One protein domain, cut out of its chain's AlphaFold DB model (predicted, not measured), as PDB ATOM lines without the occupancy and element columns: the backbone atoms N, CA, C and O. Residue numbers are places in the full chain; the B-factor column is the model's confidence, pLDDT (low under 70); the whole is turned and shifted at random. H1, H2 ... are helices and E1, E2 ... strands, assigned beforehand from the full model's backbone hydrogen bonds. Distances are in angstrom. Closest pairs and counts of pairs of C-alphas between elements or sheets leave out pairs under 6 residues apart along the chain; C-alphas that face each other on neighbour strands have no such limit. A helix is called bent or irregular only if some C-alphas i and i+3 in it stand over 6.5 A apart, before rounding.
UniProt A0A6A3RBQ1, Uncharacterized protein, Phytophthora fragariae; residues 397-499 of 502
ATOM      1  N   LEU A 397       8.531   4.560  11.152       96.44
ATOM      2  CA  LEU A 397       8.963   4.271   9.792       96.44
ATOM      3  C   LEU A 397      10.386   3.715   9.790       96.44
ATOM      4  O   LEU A 397      11.280   4.302  10.389       96.44
ATOM      5  N   ALA A 398      10.602   2.613   9.085       94.94
ATOM      6  CA  ALA A 398      11.922   2.097   8.754       94.94
ATOM      7  C   ALA A 398      12.098   2.079   7.233       94.94
ATOM      8  O   ALA A 398      11.199   1.644   6.515       94.94
ATOM      9  N   ILE A 399      13.239   2.553   6.744       92.12
ATOM     10  CA  ILE A 399      13.570   2.609   5.319       92.12
ATOM     11  C   ILE A 399      14.918   1.933   5.130       92.12
ATOM     12  O   ILE A 399      15.920   2.387   5.674       92.12
ATOM     13  N   GLN A 400      14.944   0.866   4.343       88.69
ATOM     14  CA  GLN A 400      16.163   0.176   3.949       88.69
ATOM     15  C   GLN A 400      16.216   0.074   2.426       88.69
ATOM     16  O   GLN A 400      15.306  -0.472   1.791       88.69
ATOM     17  N   PHE A 401      17.294   0.593   1.848       83.94
ATOM     18  CA  PHE A 401      17.580   0.488   0.423       83.94
ATOM     19  C   PHE A 401      18.242  -0.859   0.114       83.94
ATOM     20  O   PHE A 401      18.769  -1.522   1.005       83.94
ATOM     21  N   ALA A 402      18.126  -1.320  -1.129       79.00
ATOM     22  CA  ALA A 402      18.815  -2.524  -1.578       79.00
ATOM     23  C   ALA A 402      20.315  -2.246  -1.751       79.00
ATOM     24  O   ALA A 402      20.674  -1.169  -2.231       79.00
ATOM     25  N   ASP A 403      21.155  -3.241  -1.444       66.94
ATOM     26  CA  ASP A 403      22.588  -3.215  -1.747       66.94
ATOM     27  C   ASP A 403      22.759  -3.044  -3.262       66.94
ATOM     28  O   ASP A 403      22.562  -3.967  -4.056       66.94
ATOM     29  N   SER A 404      23.036  -1.815  -3.672       58.94
ATOM     30  CA  SER A 404      23.294  -1.429  -5.050       58.94
ATOM     31  C   SER A 404      24.574  -0.613  -5.067       58.94
ATOM     32  O   SER A 404      24.909   0.047  -4.087       58.94
ATOM     33  N   ASP A 405      25.302  -0.661  -6.180       53.50
ATOM     34  CA  ASP A 405      26.623  -0.037  -6.266       53.50
ATOM     35  C   ASP A 405      26.580   1.507  -6.164       53.50
ATOM     36  O   ASP A 405      27.641   2.112  -6.061       53.50
ATOM     37  N   ASN A 406      25.391   2.140  -6.202       57.97
ATOM     38  CA  ASN A 406      25.144   3.572  -5.956       57.97
ATOM     39  C   ASN A 406      23.635   3.858  -5.736       57.97
ATOM     40  O   ASN A 406      22.948   4.223  -6.694       57.97
ATOM     41  N   PRO A 407      23.087   3.697  -4.521       62.56
ATOM     42  CA  PRO A 407      21.733   4.155  -4.218       62.56
ATOM     43  C   PRO A 407      21.639   5.688  -4.321       62.56
ATOM     44  O   PRO A 407      22.468   6.406  -3.763       62.56
ATOM     45  N   ASP A 408      20.627   6.188  -5.036       67.62
ATOM     46  CA  ASP A 408      20.304   7.617  -5.091       67.62
ATOM     47  C   ASP A 408      19.453   8.003  -3.872       67.62
ATOM     48  O   ASP A 408      18.349   7.487  -3.672       67.62
ATOM     49  N   PHE A 409      19.988   8.900  -3.044       74.31
ATOM     50  CA  PHE A 409      19.335   9.396  -1.834       74.31
ATOM     51  C   PHE A 409      18.795  10.822  -1.985       74.31
ATOM     52  O   PHE A 409      18.183  11.330  -1.041       74.31
ATOM     53  N   ASP A 410      18.967  11.465  -3.143       78.81
ATOM     54  CA  ASP A 410      18.642  12.886  -3.338       78.81
ATOM     55  C   ASP A 410      17.148  13.174  -3.116       78.81
ATOM     56  O   ASP A 410      16.758  14.274  -2.712       78.81
ATOM     57  N   SER A 411      16.297  12.162  -3.308       86.31
ATOM     58  CA  SER A 411      14.843  12.264  -3.139       86.31
ATOM     59  C   SER A 411      14.358  11.963  -1.711       86.31
ATOM     60  O   SER A 411      13.217  12.287  -1.367       86.31
ATOM     61  N   LEU A 412      15.205  11.395  -0.841       88.69
ATOM     62  CA  LEU A 412      14.834  11.048   0.536       88.69
ATOM     63  C   LEU A 412      14.434  12.271   1.390       88.69
ATOM     64  O   LEU A 412      13.431  12.173   2.103       88.69
ATOM     65  N   PRO A 413      15.118  13.434   1.320       89.00
ATOM     66  CA  PRO A 413      14.682  14.632   2.036       89.00
ATOM     67  C   PRO A 413      13.269  15.080   1.644       89.00
ATOM     68  O   PRO A 413      12.482  15.460   2.509       89.00
ATOM     69  N   ILE A 414      12.923  15.003   0.354       90.31
ATOM     70  CA  ILE A 414      11.595  15.381  -0.155       90.31
ATOM     71  C   ILE A 414      10.541  14.408   0.388       90.31
ATOM     72  O   ILE A 414       9.487  14.826   0.872       90.31
ATOM     73  N   PHE A 415      10.857  13.112   0.389       92.75
ATOM     74  CA  PHE A 415       9.985  12.078   0.933       92.75
ATOM     75  C   PHE A 415       9.742  12.281   2.437       92.75
ATOM     76  O   PHE A 415       8.596  12.311   2.891       92.75
ATOM     77  N   LEU A 416      10.807  12.488   3.219       93.56
ATOM     78  CA  LEU A 416      10.702  12.739   4.657       93.56
ATOM     79  C   LEU A 416       9.976  14.050   4.959       93.56
ATOM     80  O   LEU A 416       9.248  14.108   5.943       93.56
ATOM     81  N   ALA A 417      10.109  15.086   4.131       92.62
ATOM     82  CA  ALA A 417       9.336  16.313   4.300       92.62
ATOM     83  C   ALA A 417       7.820  16.071   4.156       92.62
ATOM     84  O   ALA A 417       7.030  16.710   4.854       92.62
ATOM     85  N   ALA A 418       7.406  15.123   3.307       93.12
ATOM     86  CA  ALA A 418       5.998  14.792   3.100       93.12
ATOM     87  C   ALA A 418       5.380  13.995   4.268       93.12
ATOM     88  O   ALA A 418       4.222  14.225   4.623       93.12
ATOM     89  N   VAL A 419       6.132  13.072   4.886       93.81
ATOM     90  CA  VAL A 419       5.593  12.144   5.910       93.81
ATOM     91  C   VAL A 419       6.116  12.378   7.328       93.81
ATOM     92  O   VAL A 419       5.497  11.950   8.300       93.81
ATOM     93  N   GLY A 420       7.243  13.071   7.478       91.94
ATOM     94  CA  GLY A 420       8.025  13.132   8.715       91.94
ATOM     95  C   GLY A 420       7.326  13.814   9.886       91.94
ATOM     96  O   GLY A 420       7.621  13.522  11.045       91.94
ATOM     97  N   SER A 421       6.342  14.673   9.615       91.44
ATOM     98  CA  SER A 421       5.588  15.379  10.656       91.44
ATOM     99  C   SER A 421       4.814  14.448  11.601       91.44
ATOM    100  O   SER A 421       4.626  14.806  12.764       91.44
ATOM    101  N   SER A 422       4.398  13.256  11.159       91.00
ATOM    102  CA  SER A 422       3.695  12.290  12.020       91.00
ATOM    103  C   SER A 422       4.631  11.329  12.757       91.00
ATOM    104  O   SER A 422       4.193  10.631  13.675       91.00
ATOM    105  N   LEU A 423       5.911  11.283  12.380       93.50
ATOM    106  CA  LEU A 423       6.849  10.278  12.859       93.50
ATOM    107  C   LEU A 423       7.400  10.611  14.249       93.50
ATOM    108  O   LEU A 423       7.818  11.730  14.544       93.50
ATOM    109  N   LYS A 424       7.438   9.579  15.091       92.75
ATOM    110  CA  LYS A 424       8.101   9.542  16.400       92.75
ATOM    111  C   LYS A 424       9.333   8.642  16.379       92.75
ATOM    112  O   LYS A 424      10.283   8.920  17.103       92.75
ATOM    113  N   PHE A 425       9.322   7.601  15.552       94.31
ATOM    114  CA  PHE A 425      10.410   6.637  15.421       94.31
ATOM    115  C   PHE A 425      10.806   6.532  13.951       94.31
ATOM    116  O   PHE A 425       9.950   6.267  13.104       94.31
ATOM    117  N   LEU A 426      12.086   6.731  13.651       94.25
ATOM    118  CA  LEU A 426      12.625   6.608  12.301       94.25
ATOM    119  C   LEU A 426      13.839   5.683  12.326       94.25
ATOM    120  O   LEU A 426      14.722   5.840  13.164       94.25
ATOM    121  N   THR A 427      13.893   4.740  11.396       92.88
ATOM    122  CA  THR A 427      15.067   3.904  11.148       92.88
ATOM    123  C   THR A 427      15.502   4.079   9.701       92.88
ATOM    124  O   THR A 427      14.698   3.880   8.791       92.88
ATOM    125  N   LEU A 428      16.761   4.442   9.479       89.94
ATOM    126  CA  LEU A 428      17.360   4.569   8.153       89.94
ATOM    127  C   LEU A 428      18.458   3.520   7.990       89.94
ATOM    128  O   LEU A 428      19.351   3.421   8.824       89.94
ATOM    129  N   GLY A 429      18.381   2.745   6.913       81.81
ATOM    130  CA  GLY A 429      19.326   1.680   6.574       81.81
ATOM    131  C   GLY A 429      20.647   2.157   5.960       81.81
ATOM    132  O   GLY A 429      21.365   1.346   5.394       81.81
ATOM    133  N   ALA A 430      20.913   3.465   5.972       74.94
ATOM    134  CA  ALA A 430      22.143   4.074   5.475       74.94
ATOM    135  C   ALA A 430      22.304   5.475   6.076       74.94
ATOM    136  O   ALA A 430      21.312   6.196   6.261       74.94
ATOM    137  N   ALA A 431      23.545   5.890   6.328       70.12
ATOM    138  CA  ALA A 431      23.864   7.254   6.745       70.12
ATOM    139  C   ALA A 431      23.862   8.223   5.542       70.12
ATOM    140  O   ALA A 431      24.893   8.707   5.090       70.12
ATOM    141  N   CYS A 432      22.675   8.472   4.993       68.62
ATOM    142  CA  CYS A 432      22.480   9.154   3.709       68.62
ATOM    143  C   CYS A 432      22.118  10.645   3.812       68.62
ATOM    144  O   CYS A 432      22.007  11.321   2.794       68.62
ATOM    145  N   MET A 433      21.909  11.168   5.023       74.44
ATOM    146  CA  MET A 433      21.510  12.556   5.256       74.44
ATOM    147  C   MET A 433      22.170  13.115   6.517       74.44
ATOM    148  O   MET A 433      22.383  12.392   7.493       74.44
ATOM    149  N   GLU A 434      22.416  14.426   6.519       79.25
ATOM    150  CA  GLU A 434      22.800  15.154   7.728       79.25
ATOM    151  C   GLU A 434      21.685  15.073   8.778       79.25
ATOM    152  O   GLU A 434      20.491  15.188   8.481       79.25
ATOM    153  N   LEU A 435      22.075  14.895  10.037       80.31
ATOM    154  CA  LEU A 435      21.127  14.675  11.128       80.31
ATOM    155  C   LEU A 435      20.201  15.883  11.349       80.31
ATOM    156  O   LEU A 435      19.004  15.709  11.587       80.31
ATOM    157  N   ASP A 436      20.722  17.100  11.186       81.81
ATOM    158  CA  ASP A 436      19.939  18.335  11.292       81.81
ATOM    159  C   ASP A 436      18.846  18.418  10.201       81.81
ATOM    160  O   ASP A 436      17.733  18.887  10.465       81.81
ATOM    161  N   ASP A 437      19.102  17.889   8.997       85.88
ATOM    162  CA  ASP A 437      18.112  17.835   7.914       85.88
ATOM    163  C   ASP A 437      17.007  16.812   8.187       85.88
ATOM    164  O   ASP A 437      15.824  17.101   7.965       85.88
ATOM    165  N   ILE A 438      17.365  15.645   8.735       87.50
ATOM    166  CA  ILE A 438      16.396  14.627   9.164       87.50
ATOM    167  C   ILE A 438      15.468  15.209  10.235       87.50
ATOM    168  O   ILE A 438      14.246  15.084  10.139       87.50
ATOM    169  N   LEU A 439      16.033  15.880  11.242       86.94
ATOM    170  CA  LEU A 439      15.277  16.480  12.346       86.94
ATOM    171  C   LEU A 439      14.383  17.639  11.894       86.94
ATOM    172  O   LEU A 439      13.311  17.843  12.469       86.94
ATOM    173  N   ARG A 440      14.788  18.370  10.850       88.50
ATOM    174  CA  ARG A 440      13.956  19.393  10.205       88.50
ATOM    175  C   ARG A 440      12.746  18.782   9.496       88.50
ATOM    176  O   ARG A 440      11.653  19.334   9.601       88.50
ATOM    177  N   CYS A 441      12.922  17.650   8.815       91.12
ATOM    178  CA  CYS A 441      11.827  16.936   8.149       91.12
ATOM    179  C   CYS A 441      10.916  16.196   9.148       91.12
ATOM    180  O   CYS A 441       9.708  16.102   8.942       91.12
ATOM    181  N   CYS A 442      11.486  15.704  10.253       92.00
ATOM    182  CA  CYS A 442      10.805  14.915  11.281       92.00
ATOM    183  C   CYS A 442      10.788  15.651  12.638       92.00
ATOM    184  O   CYS A 442      11.470  15.250  13.587       92.00
ATOM    185  N   PRO A 443       9.994  16.727  12.787       89.44
ATOM    186  CA  PRO A 443      10.041  17.592  13.965       89.44
ATOM    187  C   PRO A 443       9.531  16.935  15.254       89.44
ATOM    188  O   PRO A 443       9.782  17.466  16.331       89.44
ATOM    189  N   ASN A 444       8.828  15.802  15.173       89.88
ATOM    190  CA  ASN A 444       8.259  15.096  16.328       89.88
ATOM    191  C   ASN A 444       9.051  13.842  16.725       89.88
ATOM    192  O   ASN A 444       8.600  13.060  17.568       89.88
ATOM    193  N   LEU A 445      10.238  13.664  16.140       90.75
ATOM    194  CA  LEU A 445      11.054  12.482  16.346       90.75
ATOM    195  C   LEU A 445      11.507  12.363  17.808       90.75
ATOM    196  O   LEU A 445      12.045  13.309  18.394       90.75
ATOM    197  N   GLN A 446      11.248  11.191  18.381       90.75
ATOM    198  CA  GLN A 446      11.654  10.762  19.717       90.75
ATOM    199  C   GLN A 446      12.872   9.848  19.646       90.75
ATOM    200  O   GLN A 446      13.701   9.865  20.551       90.75
ATOM    201  N   GLU A 447      12.991   9.075  18.569       91.00
ATOM    202  CA  GLU A 447      14.093   8.153  18.356       91.00
ATOM    203  C   GLU A 447      14.472   8.083  16.875       91.00
ATOM    204  O   GLU A 447      13.597   7.975  16.008       91.00
ATOM    205  N   LEU A 448      15.776   8.113  16.607       90.38
ATOM    206  CA  LEU A 448      16.356   7.843  15.295       90.38
ATOM    207  C   LEU A 448      17.346   6.690  15.409       90.38
ATOM    208  O   LEU A 448      18.269   6.747  16.219       90.38
ATOM    209  N   SER A 449      17.201   5.692  14.552       89.69
ATOM    210  CA  SER A 449      18.197   4.644  14.354       89.69
ATOM    211  C   SER A 449      18.799   4.770  12.964       89.69
ATOM    212  O   SER A 449      18.069   4.854  11.978       89.69
ATOM    213  N   ILE A 450      20.122   4.770  12.882       86.31
ATOM    214  CA  ILE A 450      20.860   4.658  11.627       86.31
ATOM    215  C   ILE A 450      21.570   3.312  11.677       86.31
ATOM    216  O   ILE A 450      22.377   3.070  12.575       86.31
ATOM    217  N   CYS A 451      21.198   2.424  10.764       80.31
ATOM    218  CA  CYS A 451      21.680   1.053  10.686       80.31
ATOM    219  C   CYS A 451      22.338   0.860   9.321       80.31
ATOM    220  O   CYS A 451      21.662   0.518   8.358       80.31
ATOM    221  N   ASP A 452      23.635   1.118   9.252       73.06
ATOM    222  CA  ASP A 452      24.472   0.885   8.076       73.06
ATOM    223  C   ASP A 452      25.310  -0.395   8.277       73.06
ATOM    224  O   ASP A 452      25.429  -0.887   9.402       73.06
ATOM    225  N   GLU A 453      25.940  -0.929   7.227       66.38
ATOM    226  CA  GLU A 453      26.813  -2.112   7.312       66.38
ATOM    227  C   GLU A 453      27.954  -1.932   8.329       66.38
ATOM    228  O   GLU A 453      28.424  -2.898   8.938       66.38
ATOM    229  N   LEU A 454      28.411  -0.690   8.510       64.94
ATOM    230  CA  LEU A 454      29.565  -0.344   9.343       64.94
ATOM    231  C   LEU A 454      29.191   0.287  10.689       64.94
ATOM    232  O   LEU A 454      30.018   0.288  11.605       64.94
ATOM    233  N   VAL A 455      27.987   0.854  10.816       67.56
ATOM    234  CA  VAL A 455      27.590   1.665  11.974       67.56
ATOM    235  C   VAL A 455      26.134   1.399  12.344       67.56
ATOM    236  O   VAL A 455      25.226   1.655  11.559       67.56
ATOM    237  N   GLU A 456      25.911   0.977  13.587       79.81
ATOM    238  CA  GLU A 456      24.600   1.018  14.231       79.81
ATOM    239  C   GLU A 456      24.615   2.128  15.286       79.81
ATOM    240  O   GLU A 456      25.319   2.046  16.294       79.81
ATOM    241  N   ALA A 457      23.866   3.198  15.033       80.69
ATOM    242  CA  ALA A 457      23.735   4.328  15.940       80.69
ATOM    243  C   ALA A 457      22.266   4.543  16.301       80.69
ATOM    244  O   ALA A 457      21.392   4.578  15.434       80.69
ATOM    245  N   ARG A 458      21.995   4.727  17.595       85.94
ATOM    246  CA  ARG A 458      20.655   5.007  18.112       85.94
ATOM    247  C   ARG A 458      20.659   6.305  18.900       85.94
ATOM    248  O   ARG A 458      21.343   6.421  19.915       85.94
ATOM    249  N   PHE A 459      19.866   7.255  18.430       85.56
ATOM    250  CA  PHE A 459      19.682   8.561  19.033       85.56
ATOM    251  C   PHE A 459      18.343   8.632  19.751       85.56
ATOM    252  O   PHE A 459      17.304   8.306  19.177       85.56
ATOM    253  N   ASN A 460      18.369   9.101  20.994       86.62
ATOM    254  CA  ASN A 460      17.187   9.305  21.813       86.62
ATOM    255  C   ASN A 460      16.989  10.799  22.090       86.62
ATOM    256  O   ASN A 460      17.851  11.469  22.657       86.62
ATOM    257  N   PHE A 461      15.822  11.307  21.703       85.56
ATOM    258  CA  PHE A 461      15.432  12.708  21.828       85.56
ATOM    259  C   PHE A 461      14.301  12.926  22.841       85.56
ATOM    260  O   PHE A 461      13.819  14.048  22.986       85.56
ATOM    261  N   VAL A 462      13.852  11.880  23.545       84.62
ATOM    262  CA  VAL A 462      12.668  11.918  24.423       84.62
ATOM    263  C   VAL A 462      12.770  13.024  25.473       84.62
ATOM    264  O   VAL A 462      11.797  13.745  25.683       84.62
ATOM    265  N   GLU A 463      13.935  13.199  26.099       80.06
ATOM    266  CA  GLU A 463      14.139  14.226  27.131       80.06
ATOM    267  C   GLU A 463      14.019  15.645  26.559       80.06
ATOM    268  O   GLU A 463      13.277  16.465  27.099       80.06
ATOM    269  N   TYR A 464      14.647  15.912  25.412       77.94
ATOM    270  CA  TYR A 464      14.542  17.202  24.721       77.94
ATOM    271  C   TYR A 464      13.093  17.521  24.330       77.94
ATOM    272  O   TYR A 464      12.622  18.645  24.518       77.94
ATOM    273  N   ARG A 465      12.348  16.513  23.853       80.38
ATOM    274  CA  ARG A 465      10.926  16.661  23.507       80.38
ATOM    275  C   ARG A 465      10.038  16.861  24.732       80.38
ATOM    276  O   ARG A 465       9.081  17.622  24.654       80.38
ATOM    277  N   ALA A 466      10.349  16.229  25.861       78.25
ATOM    278  CA  ALA A 466       9.581  16.387  27.095       78.25
ATOM    279  C   ALA A 466       9.691  17.805  27.683       78.25
ATOM    280  O   ALA A 466       8.732  18.294  28.282       78.25
ATOM    281  N   VAL A 467      10.837  18.469  27.500       78.38
ATOM    282  CA  VAL A 467      11.107  19.821  28.026       78.38
ATOM    283  C   VAL A 467      10.821  20.922  26.983       78.38
ATOM    284  O   VAL A 467      10.891  22.106  27.302       78.38
ATOM    285  N   ASN A 468      10.415  20.559  25.755       74.31
ATOM    286  CA  ASN A 468      10.277  21.470  24.606       74.31
ATOM    287  C   ASN A 468      11.557  22.280  24.318       74.31
ATOM    288  O   ASN A 468      11.492  23.421  23.855       74.31
ATOM    289  N   GLU A 469      12.725  21.703  24.601       72.56
ATOM    290  CA  GLU A 469      14.001  22.337  24.284       72.56
ATOM    291  C   GLU A 469      14.337  22.142  22.798       72.56
ATOM    292  O   GLU A 469      14.045  21.085  22.226       72.56
ATOM    293  N   PRO A 470      14.951  23.146  22.144       68.38
ATOM    294  CA  PRO A 470      15.472  22.963  20.801       68.38
ATOM    295  C   PRO A 470      16.570  21.897  20.827       68.38
ATOM    296  O   PRO A 470      17.435  21.906  21.707       68.38
ATOM    297  N   LEU A 471      16.540  20.990  19.851       73.00
ATOM    298  CA  LEU A 471      17.608  20.010  19.700       73.00
ATOM    299  C   LEU A 471      18.932  20.739  19.424       73.00
ATOM    300  O   LEU A 471      18.942  21.726  18.680       73.00
ATOM    301  N   PRO A 472      20.045  20.294  20.031       69.56
ATOM    302  CA  PRO A 472      21.357  20.815  19.674       69.56
ATOM    303  C   PRO A 472      21.640  20.512  18.195       69.56
ATOM    304  O   PRO A 472      21.121  19.533  17.669       69.56
ATOM    305  N   SER A 473      22.469  21.325  17.533       72.06
ATOM    306  CA  SER A 473      22.970  20.961  16.200       72.06
ATOM    307  C   SER A 473      23.863  19.734  16.342       72.06
ATOM    308  O   SER A 473      24.787  19.718  17.166       72.06
ATOM    309  N   LEU A 474      23.537  18.695  15.581       71.81
ATOM    310  CA  LEU A 474      24.199  17.399  15.627       71.81
ATOM    311  C   LEU A 474      24.911  17.156  14.294       71.81
ATOM    312  O   LEU A 474      24.637  16.187  13.596       71.81
ATOM    313  N   ASN A 475      25.834  18.049  13.942       68.38
ATOM    314  CA  ASN A 475      26.699  17.845  12.784       68.38
ATOM    315  C   ASN A 475      27.610  16.642  13.027       68.38
ATOM    316  O   ASN A 475      28.324  16.597  14.032       68.38
ATOM    317  N   CYS A 476      27.588  15.683  12.106       67.81
ATOM    318  CA  CYS A 476      28.456  14.520  12.165       67.81
ATOM    319  C   CYS A 476      28.740  13.999  10.759       67.81
ATOM    320  O   CYS A 476      27.820  13.692  10.007       67.81
ATOM    321  N   ASN A 477      30.023  13.865  10.422       69.75
ATOM    322  CA  ASN A 477      30.440  13.278   9.159       69.75
ATOM    323  C   ASN A 477      30.506  11.751   9.280       69.75
ATOM    324  O   ASN A 477      31.503  11.183   9.728       69.75
ATOM    325  N   TRP A 478      29.441  11.084   8.847       69.19
ATOM    326  CA  TRP A 478      29.312   9.626   8.890       69.19
ATOM    327  C   TRP A 478      30.352   8.876   8.047       69.19
ATOM    328  O   TRP A 478      30.680   7.731   8.352       69.19
ATOM    329  N   ASN A 479      30.911   9.535   7.027       67.25
ATOM    330  CA  ASN A 479      31.878   8.938   6.107       67.25
ATOM    331  C   ASN A 479      33.321   8.957   6.645       67.25
ATOM    332  O   ASN A 479      34.183   8.263   6.103       67.25
ATOM    333  N   ASP A 480      33.606   9.725   7.703       74.38
ATOM    334  CA  ASP A 480      34.910   9.739   8.371       74.38
ATOM    335  C   ASP A 480      34.813   9.059   9.743       74.38
ATOM    336  O   ASP A 480      34.535   9.674  10.772       74.38
ATOM    337  N   ILE A 481      35.108   7.756   9.764       71.44
ATOM    338  CA  ILE A 481      35.101   6.931  10.982       71.44
ATOM    339  C   ILE A 481      36.029   7.507  12.068       71.44
ATOM    340  O   ILE A 481      35.749   7.368  13.261       71.44
ATOM    341  N   ALA A 482      37.138   8.155  11.693       75.62
ATOM    342  CA  ALA A 482      38.072   8.722  12.661       75.62
ATOM    343  C   ALA A 482      37.529  10.013  13.292       75.62
ATOM    344  O   ALA A 482      37.804  10.282  14.466       75.62
ATOM    345  N   GLU A 483      36.771  10.806  12.536       75.31
ATOM    346  CA  GLU A 483      36.035  11.970  13.035       75.31
ATOM    347  C   GLU A 483      34.853  11.550  13.912       75.31
ATOM    348  O   GLU A 483      34.795  11.958  15.074       75.31
ATOM    349  N   LEU A 484      34.021  10.623  13.432       74.75
ATOM    350  CA  LEU A 484      32.922  10.029  14.193       74.75
ATOM    351  C   LEU A 484      33.417   9.460  15.532       74.75
ATOM    352  O   LEU A 484      32.891   9.787  16.593       74.75
ATOM    353  N   SER A 485      34.489   8.661  15.521       75.69
ATOM    354  CA  SER A 485      35.069   8.095  16.746       75.69
ATOM    355  C   SER A 485      35.517   9.174  17.740       75.69
ATOM    356  O   SER A 485      35.343   9.016  18.954       75.69
ATOM    357  N   ARG A 486      36.068  10.288  17.246       77.81
ATOM    358  CA  ARG A 486      36.523  11.415  18.069       77.81
ATOM    359  C   ARG A 486      35.350  12.147  18.717       77.81
ATOM    360  O   ARG A 486      35.423  12.454  19.909       77.81
ATOM    361  N   ASP A 487      34.278  12.372  17.967       75.94
ATOM    362  CA  ASP A 487      33.086  13.076  18.442       75.94
ATOM    363  C   ASP A 487      32.283  12.244  19.445       75.94
ATOM    364  O   ASP A 487      31.789  12.783  20.444       75.94
ATOM    365  N   LEU A 488      32.228  10.925  19.238       74.38
ATOM    366  CA  LEU A 488      31.623   9.971  20.171       74.38
ATOM    367  C   LEU A 488      32.445   9.794  21.452       74.38
ATOM    368  O   LEU A 488      31.882   9.649  22.535       74.38
ATOM    369  N   SER A 489      33.777   9.849  21.356       76.19
ATOM    370  CA  SER A 489      34.668   9.762  22.524       76.19
ATOM    371  C   SER A 489      34.588  11.003  23.423       76.19
ATOM    372  O   SER A 489      34.982  10.964  24.594       76.19
ATOM    373  N   ASN A 490      34.084  12.121  22.901       78.69
ATOM    374  CA  ASN A 490      33.912  13.351  23.655       78.69
ATOM    375  C   ASN A 490      32.574  13.359  24.406       78.69
ATOM    376  O   ASN A 490      31.574  13.821  23.877       78.69
ATOM    377  N   THR A 491      32.578  12.949  25.678       73.44
ATOM    378  CA  THR A 491      31.390  12.921  26.572       73.44
ATOM    379  C   THR A 491      30.654  14.259  26.759       73.44
ATOM    380  O   THR A 491      29.556  14.298  27.319       73.44
ATOM    381  N   LEU A 492      31.250  15.376  26.336       72.50
ATOM    382  CA  LEU A 492      30.620  16.695  26.371       72.50
ATOM    383  C   LEU A 492      29.941  17.067  25.048       72.50
ATOM    384  O   LEU A 492      29.202  18.056  25.025       72.50
ATOM    385  N   SER A 493      30.167  16.308  23.971       73.06
ATOM    386  CA  SER A 493      29.542  16.558  22.675       73.06
ATOM    387  C   SER A 493      28.023  16.336  22.762       73.06
ATOM    388  O   SER A 493      27.570  15.403  23.428       73.06
ATOM    389  N   PRO A 494      27.196  17.169  22.107       72.25
ATOM    390  CA  PRO A 494      25.756  16.926  22.038       72.25
ATOM    391  C   PRO A 494      25.413  15.571  21.400       72.25
ATOM    392  O   PRO A 494      24.472  14.911  21.833       72.25
ATOM    393  N   LEU A 495      26.235  15.130  20.441       74.06
ATOM    394  CA  LEU A 495      26.138  13.832  19.776       74.06
ATOM    395  C   LEU A 495      26.254  12.663  20.767       74.06
ATOM    396  O   LEU A 495      25.382  11.798  20.794       74.06
ATOM    397  N   SER A 496      27.275  12.667  21.632       71.12
ATOM    398  CA  SER A 496      27.479  11.602  22.627       71.12
ATOM    399  C   SER A 496      26.391  11.561  23.703       71.12
ATOM    400  O   SER A 496      26.113  10.496  24.243       71.12
ATOM    401  N   LYS A 497      25.745  12.698  23.997       75.25
ATOM    402  CA  LYS A 497      24.614  12.766  24.937       75.25
ATOM    403  C   LYS A 497      23.315  12.220  24.354       75.25
ATOM    404  O   LYS A 497      22.501  11.694  25.102       75.25
ATOM    405  N   CYS A 498      23.117  12.370  23.044       74.56
ATOM    406  CA  CYS A 498      21.926  11.866  22.364       74.56
ATOM    407  C   CYS A 498      22.041  10.376  22.025       74.56
ATOM    408  O   CYS A 498      21.021   9.722  21.823       74.56
ATOM    409  N   ILE A 499      23.258   9.829  21.958       77.19
ATOM    410  CA  ILE A 499      23.481   8.415  21.663       77.19
ATOM    411  C   ILE A 499      23.240   7.554  22.896       77.19
ATOM    412  O   ILE A 499      23.889   7.695  23.933       77.19
TER     413      ILE A 499
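This is residues 397 to 499 of the 502 residues of an uncharacterized protein of Phytophthora fragariae (UniProt A0A6A3RBQ1). A small, gently twisted sheet of four strands makes one wall of a flat body, with one face bare; across from the other face, H1, H2 and the unnamed stretch 468 to 480 form a second, looser layer. H3 follows just past the end of E4, while H4 lies out beyond the E4 edge and H5 comes back toward E4. The 103 printed residues hold five named helices and four named strands, in the order E1 H1 E2 H2 E3 E4 H3 H4 H5; the sheet runs E1 E2 E3 E4, mixed, and the class is mixed, helices and strands. The whole is compact, with a radius of gyration of the C-alphas of 13.5 A and spans of 39 by 34 by 16 A.

Find C-alpha 397 at (8.963, 4.271, 9.792), where E1 begins; it runs to residue 401, 13.3 A. H1, residues 412 to 422, is 16.0 A long and irregular, with C-alphas 418 and 421 7.6 A apart. E2 is residues 425 to 428, 10.3 A, and H2 residues 435 to 441, 10.0 A. Look for E3 at residues 447 to 451, 12.9 A, and E4 at 456 to 460, 13.5 A, starting at (24.600, 1.018, 14.231). H3 is residues 462 to 467, 8.8 A; H4, residues 481 to 489, is 11.9 A; H5, residues 494 to 498, is 6.4 A and ends at (21.926, 11.866, 22.364).

Begin at edge strand E1: it is parallel to E2 at 3 degrees, with N 399 and O 427 at 2.8 A. E2 is parallel to E3 at 17 degrees, with N 449 and O 426 at 2.8 A. E3 and edge strand E4 are an antiparallel hairpin at 174 degrees, with N 459 and O 448 at 2.8 A. E1, H1, E2 and E2, H2, E3 are strand-helix-strand units, parallel neighbour strands with a helix between, and both crossovers are right-handed. H1 only grazes the sheet; H2 is only just not on it, with 4 pairs of C-alphas within 10 A. H1 and H2 touch at a steep tilt of 62 degrees, the same way, the closest C-alphas being those of Ala 417 and Cys 441, 4.6 A. H3 is not on the sheet and touches no helix. H4 is not on the sheet; it touches H5 only at the corner, the closest C-alphas being those of Leu 488 and Ser 496, 5.1 A. H5 only grazes the sheet; its C-alpha closest to E4 is that of Cys 498, 5.2 A from that of Phe 459. Every O i to N i+4 pair is within hydrogen-bond range in H2, H3, H4 and H5; in H1, 5 of 7 are.

The two C-alphas farthest apart are those of Asp 405 and Val 467, 42.6 A. The printed part has no cut, and the link from H3 to H4 is long, with 13 residues. The mean pLDDT of the printed part is 80.0; 17 residues are under 70, among them residues 403 to 408 and 475 to 479.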